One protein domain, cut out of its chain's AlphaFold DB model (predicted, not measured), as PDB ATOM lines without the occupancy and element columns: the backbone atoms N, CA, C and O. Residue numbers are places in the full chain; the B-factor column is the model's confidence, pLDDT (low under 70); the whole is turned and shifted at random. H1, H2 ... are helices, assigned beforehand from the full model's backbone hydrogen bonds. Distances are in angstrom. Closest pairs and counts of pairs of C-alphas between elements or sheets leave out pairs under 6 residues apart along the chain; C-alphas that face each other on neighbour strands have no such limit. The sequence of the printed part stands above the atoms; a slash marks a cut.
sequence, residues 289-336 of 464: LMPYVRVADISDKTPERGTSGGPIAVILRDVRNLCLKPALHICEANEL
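Overview. This is residues 289 to 336 of the 464 residues of an uncharacterized protein of Eimeria mitis (UniProt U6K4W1). This is a flat piece with little regular structure: residues 289 to 311, a long stretch with no named element, and H1 wrap loosely round the short helix H2. The 48 printed residues hold H1, then H2, and no named strand; the class is all helix, with 19 residues in named elements. It is only just compact, close to loose, with a radius of gyration of the C-alphas of 11.3 A and spans of 32 by 25 by 11 A.

Along the chain. Start at C-alpha 289, at (360.352, 250.623, 294.152), and go on to C-alpha 312, at (363.206, 232.771, 310.541), where H1, residues 312 to 323, begins and runs 15.8 A. H2, residues 330 to 336, ends at (358.580, 242.763, 303.399).

Arrangement. Look at Val 319 and Leu 336: their C-alphas, the closest of H1 and H2, are 6.0 A apart. The helices only just touch, with 3 pairs of C-alphas within 8 A, and H1 does so with residues 319 to 322 alone. They form a helical hairpin, running opposite ways at 38 degrees, only just a steep tilt. In H1 and H2 every O i to N i+4 pair is within hydrogen-bond range.

Size, cuts and confidence. The C-alphas farthest apart, of Tyr 292 and Pro 311, are 32.2 A apart. The printed part has no cut, and the H1 to H2 link is short. Confidence is low, under 70, at residues 300 to 316.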
ATOM      1  N   LEU A 289     361.726 250.963 294.554       89.06
ATOM      2  CA  LEU A 289     360.352 250.623 294.152       89.06
ATOM      3  C   LEU A 289     360.230 250.739 292.627       89.06
ATOM      4  O   LEU A 289     360.820 251.636 292.028       89.06
ATOM      5  N   MET A 290     359.478 249.842 291.980       93.81
ATOM      6  CA  MET A 290     359.187 250.002 290.548       93.81
ATOM      7  C   MET A 290     358.551 251.386 290.291       93.81
ATOM      8  O   MET A 290     357.751 251.816 291.117       93.81
ATOM      9  N   PRO A 291     358.824 252.081 289.165       93.75
ATOM     10  CA  PRO A 291     358.404 253.482 288.970       93.75
ATOM     11  C   PRO A 291     356.895 253.763 289.076       93.75
ATOM     12  O   PRO A 291     356.493 254.910 289.245       93.75
ATOM     13  N   TYR A 292     356.062 252.728 288.957       94.50
ATOM     14  CA  TYR A 292     354.603 252.783 289.091       94.50
ATOM     15  C   TYR A 292     354.082 252.366 290.482       94.50
ATOM     16  O   TYR A 292     352.881 252.442 290.723       94.50
ATOM     17  N   VAL A 293     354.947 251.911 291.394       91.44
ATOM     18  CA  VAL A 293     354.603 251.579 292.785       91.44
ATOM     19  C   VAL A 293     354.859 252.813 293.641       91.44
ATOM     20  O   VAL A 293     356.007 253.157 293.925       91.44
ATOM     21  N   ARG A 294     353.792 253.497 294.062       90.62
ATOM     22  CA  ARG A 294     353.918 254.649 294.960       90.62
ATOM     23  C   ARG A 294     354.043 254.140 296.392       90.62
ATOM     24  O   ARG A 294     353.398 253.164 296.761       90.62
ATOM     25  N   VAL A 295     354.814 254.839 297.226       84.81
ATOM     26  CA  VAL A 295     354.940 254.495 298.657       84.81
ATOM     27  C   VAL A 295     353.568 254.493 299.345       84.81
ATOM     28  O   VAL A 295     353.293 253.599 300.125       84.81
ATOM     29  N   ALA A 296     352.672 255.414 298.975       85.38
ATOM     30  CA  ALA A 296     351.302 255.478 299.496       85.38
ATOM     31  C   ALA A 296     350.387 254.307 299.071       85.38
ATOM     32  O   ALA A 296     349.295 254.170 299.614       85.38
ATOM     33  N   ASP A 297     350.798 253.485 298.098       85.38
ATOM     34  CA  ASP A 297     350.091 252.247 297.751       85.38
ATOM     35  C   ASP A 297     350.571 251.064 298.613       85.38
ATOM     36  O   ASP A 297     349.874 250.049 298.692       85.38
ATOM     37  N   ILE A 298     351.745 251.187 299.260       82.81
ATOM     38  CA  ILE A 298     352.266 250.200 300.212       82.81
ATOM     39  C   ILE A 298     351.314 250.140 301.401       82.81
ATOM     40  O   ILE A 298     350.951 251.135 302.021       82.81
ATOM     41  N   SER A 299     350.869 248.925 301.679       75.56
ATOM     42  CA  SER A 299     349.877 248.640 302.692       75.56
ATOM     43  C   SER A 299     350.543 248.628 304.063       75.56
ATOM     44  O   SER A 299     350.980 247.580 304.538       75.56
ATOM     45  N   ASP A 300     350.536 249.781 304.733       63.81
ATOM     46  CA  ASP A 300     350.813 249.897 306.176       63.81
ATOM     47  C   ASP A 300     349.851 249.017 306.999       63.81
ATOM     48  O   ASP A 300     350.166 248.526 308.087       63.81
ATOM     49  N   LYS A 301     348.671 248.732 306.431       55.81
ATOM     50  CA  LYS A 301     347.798 247.656 306.895       55.81
ATOM     51  C   LYS A 301     348.510 246.331 306.651       55.81
ATOM     52  O   LYS A 301     348.673 245.907 305.506       55.81
ATOM     53  N   THR A 302     348.872 245.642 307.729       49.84
ATOM     54  CA  THR A 302     349.444 244.293 307.638       49.84
ATOM     55  C   THR A 302     348.570 243.396 306.722       49.84
ATOM     56  O   THR A 302     347.343 243.451 306.815       49.84
ATOM     57  N   PRO A 303     349.150 242.555 305.850       49.69
ATOM     58  CA  PRO A 303     348.489 241.937 304.713       49.69
ATOM     59  C   PRO A 303     347.591 240.788 305.137       49.69
ATOM     60  O   PRO A 303     347.930 239.956 305.986       49.69
ATOM     61  N   GLU A 304     346.437 240.719 304.485       45.19
ATOM     62  CA  GLU A 304     345.403 239.726 304.762       45.19
ATOM     63  C   GLU A 304     345.685 238.358 304.126       45.19
ATOM     64  O   GLU A 304     345.005 237.382 304.443       45.19
ATOM     65  N   ARG A 305     346.709 238.247 303.266       45.06
ATOM     66  CA  ARG A 305     347.102 236.984 302.626       45.06
ATOM     67  C   ARG A 305     348.589 236.667 302.756       45.06
ATOM     68  O   ARG A 305     349.410 237.129 301.978       45.06
ATOM     69  N   GLY A 306     348.857 235.769 303.702       59.94
ATOM     70  CA  GLY A 306     349.556 234.510 303.439       59.94
ATOM     71  C   GLY A 306     350.941 234.589 302.806       59.94
ATOM     72  O   GLY A 306     351.079 234.326 301.616       59.94
ATOM     73  N   THR A 307     351.962 234.782 303.640       43.62
ATOM     74  CA  THR A 307     353.360 234.546 303.268       43.62
ATOM     75  C   THR A 307     354.026 233.534 304.208       43.62
ATOM     76  O   THR A 307     353.753 233.460 305.408       43.62
ATOM     77  N   SER A 308     354.807 232.663 303.566       46.91
ATOM     78  CA  SER A 308     355.437 231.407 303.994       46.91
ATOM     79  C   SER A 308     355.662 231.158 305.498       46.91
ATOM     80  O   SER A 308     356.361 231.894 306.190       46.91
ATOM     81  N   GLY A 309     355.184 230.007 305.989       44.34
ATOM     82  CA  GLY A 309     355.455 229.504 307.342       44.34
ATOM     83  C   GLY A 309     356.811 228.823 307.525       44.34
ATOM     84  O   GLY A 309     356.883 227.765 308.147       44.34
ATOM     85  N   GLY A 310     357.872 229.401 306.964       50.47
ATOM     86  CA  GLY A 310     359.230 228.889 307.111       50.47
ATOM     87  C   GLY A 310     359.906 229.291 308.434       50.47
ATOM     88  O   GLY A 310     359.420 230.162 309.161       50.47
ATOM     89  N   PRO A 311     361.074 228.696 308.753       57.38
ATOM     90  CA  PRO A 311     361.982 229.202 309.782       57.38
ATOM     91  C   PRO A 311     362.253 230.705 309.640       57.38
ATOM     92  O   PRO A 311     362.181 231.259 308.552       57.38
ATOM     93  N   ILE A 312     362.729 231.379 310.686       49.69
ATOM     94  CA  ILE A 312     363.206 232.771 310.541       49.69
ATOM     95  C   ILE A 312     364.474 232.882 309.663       49.69
ATOM     96  O   ILE A 312     364.780 233.946 309.141       49.69
ATOM     97  N   ALA A 313     365.177 231.772 309.406       52.28
ATOM     98  CA  ALA A 313     366.177 231.684 308.334       52.28
ATOM     99  C   ALA A 313     365.563 231.632 306.917       52.28
ATOM    100  O   ALA A 313     366.278 231.861 305.948       52.28
ATOM    101  N   VAL A 314     364.268 231.318 306.797       58.66
ATOM    102  CA  VAL A 314     363.447 231.507 305.592       58.66
ATOM    103  C   VAL A 314     362.891 232.929 305.571       58.66
ATOM    104  O   VAL A 314     363.196 233.616 304.621       58.66
ATOM    105  N   ILE A 315     362.294 233.463 306.645       61.06
ATOM    106  CA  ILE A 315     361.842 234.875 306.673       61.06
ATOM    107  C   ILE A 315     362.989 235.848 306.342       61.06
ATOM    108  O   ILE A 315     362.842 236.707 305.483       61.06
ATOM    109  N   LEU A 316     364.175 235.691 306.946       63.72
ATOM    110  CA  LEU A 316     365.342 236.516 306.602       63.72
ATOM    111  C   LEU A 316     365.941 236.196 305.229       63.72
ATOM    112  O   LEU A 316     366.614 237.045 304.654       63.72
ATOM    113  N   ARG A 317     365.721 234.992 304.693       72.31
ATOM    114  CA  ARG A 317     366.076 234.653 303.309       72.31
ATOM    115  C   ARG A 317     365.093 235.287 302.337       72.31
ATOM    116  O   ARG A 317     365.547 235.725 301.297       72.31
ATOM    117  N   ASP A 318     363.821 235.405 302.684       71.75
ATOM    118  CA  ASP A 318     362.780 236.029 301.879       71.75
ATOM    119  C   ASP A 318     362.985 237.547 301.890       71.75
ATOM    120  O   ASP A 318     363.195 238.123 300.830       71.75
ATOM    121  N   VAL A 319     363.149 238.168 303.067       75.31
ATOM    122  CA  VAL A 319     363.633 239.557 303.225       75.31
ATOM    123  C   VAL A 319     364.905 239.795 302.400       75.31
ATOM    124  O   VAL A 319     364.959 240.735 301.612       75.31
ATOM    125  N   ARG A 320     365.918 238.920 302.497       80.19
ATOM    126  CA  ARG A 320     367.152 239.031 301.699       80.19
ATOM    127  C   ARG A 320     366.897 238.863 300.198       80.19
ATOM    128  O   ARG A 320     367.471 239.609 299.418       80.19
ATOM    129  N   ASN A 321     366.066 237.913 299.780       81.75
ATOM    130  CA  ASN A 321     365.725 237.664 298.379       81.75
ATOM    131  C   ASN A 321     364.967 238.855 297.779       81.75
ATOM    132  O   ASN A 321     365.199 239.197 296.624       81.75
ATOM    133  N   LEU A 322     364.108 239.507 298.566       83.00
ATOM    134  CA  LEU A 322     363.436 240.750 298.204       83.00
ATOM    135  C   LEU A 322     364.441 241.911 298.115       83.00
ATOM    136  O   LEU A 322     364.481 242.586 297.092       83.00
ATOM    137  N   CYS A 323     365.335 242.087 299.092       80.50
ATOM    138  CA  CYS A 323     366.379 243.123 299.041       80.50
ATOM    139  C   CYS A 323     367.453 242.903 297.954       80.50
ATOM    140  O   CYS A 323     368.146 243.847 297.577       80.50
ATOM    141  N   LEU A 324     367.606 241.680 297.436       84.25
ATOM    142  CA  LEU A 324     368.497 241.379 296.311       84.25
ATOM    143  C   LEU A 324     367.897 241.747 294.945       84.25
ATOM    144  O   LEU A 324     368.656 241.862 293.976       84.25
ATOM    145  N   LYS A 325     366.576 241.948 294.845       88.75
ATOM    146  CA  LYS A 325     365.936 242.423 293.611       88.75
ATOM    147  C   LYS A 325     366.342 243.882 293.354       88.75
ATOM    148  O   LYS A 325     366.373 244.674 294.293       88.75
ATOM    149  N   PRO A 326     366.650 244.273 292.103       88.19
ATOM    150  CA  PRO A 326     366.977 245.665 291.793       88.19
ATOM    151  C   PRO A 326     365.769 246.585 292.003       88.19
ATOM    152  O   PRO A 326     365.944 247.727 292.428       88.19
ATOM    153  N   ALA A 327     364.555 246.072 291.766       92.56
ATOM    154  CA  ALA A 327     363.320 246.754 292.104       92.56
ATOM    155  C   ALA A 327     362.232 245.805 292.639       92.56
ATOM    156  O   ALA A 327     362.229 244.620 292.299       92.56
ATOM    157  N   LEU A 328     361.326 246.335 293.469       92.00
ATOM    158  CA  LEU A 328     360.214 245.606 294.094       92.00
ATOM    159  C   LEU A 328     358.843 246.010 293.541       92.00
ATOM    160  O   LEU A 328     358.573 247.186 293.280       92.00
ATOM    161  N   HIS A 329     357.960 245.017 293.435       94.88
ATOM    162  CA  HIS A 329     356.537 245.194 293.155       94.88
ATOM    163  C   HIS A 329     355.728 245.416 294.447       94.88
ATOM    164  O   HIS A 329     356.147 245.023 295.536       94.88
ATOM    165  N   ILE A 330     354.526 245.993 294.336       90.88
ATOM    166  CA  ILE A 330     353.697 246.375 295.495       90.88
ATOM    167  C   ILE A 330     353.407 245.211 296.463       90.88
ATOM    168  O   ILE A 330     353.550 245.352 297.676       90.88
ATOM    169  N   CYS A 331     353.069 244.026 295.947       84.69
ATOM    170  CA  CYS A 331     352.800 242.848 296.781       84.69
ATOM    171  C   CYS A 331     354.024 242.426 297.615       84.69
ATOM    172  O   CYS A 331     353.881 242.002 298.758       84.69
ATOM    173  N   GLU A 332     355.218 242.571 297.041       87.19
ATOM    174  CA  GLU A 332     356.490 242.183 297.649       87.19
ATOM    175  C   GLU A 332     356.920 243.191 298.724       87.19
ATOM    176  O   GLU A 332     357.419 242.808 299.779       87.19
ATOM    177  N   ALA A 333     356.667 244.484 298.489       85.25
ATOM    178  CA  ALA A 333     356.847 245.527 299.494       85.25
ATOM    179  C   ALA A 333     355.936 245.293 300.718       85.25
ATOM    180  O   ALA A 333     356.400 245.366 301.854       85.25
ATOM    181  N   ASN A 334     354.671 244.920 300.493       81.31
ATOM    182  CA  ASN A 334     353.718 244.612 301.568       81.31
ATOM    183  C   ASN A 334     354.134 243.373 302.383       81.31
ATOM    184  O   ASN A 334     354.009 243.362 303.610       81.31
ATOM    185  N   GLU A 335     354.648 242.331 301.723       79.44
ATOM    186  CA  GLU A 335     355.226 241.149 302.377       79.44
ATOM    187  C   GLU A 335     356.425 241.524 303.266       79.44
ATOM    188  O   GLU A 335     356.450 241.172 304.451       79.44
ATOM    189  N   LEU A 336     357.367 242.303 302.720       80.12
ATOM    190  CA  LEU A 336     358.580 242.763 303.399       80.12
ATOM    191  C   LEU A 336     358.273 243.553 304.684       80.12
ATOM    192  O   LEU A 336     358.808 243.236 305.748       80.12
TER     193      LEU A 336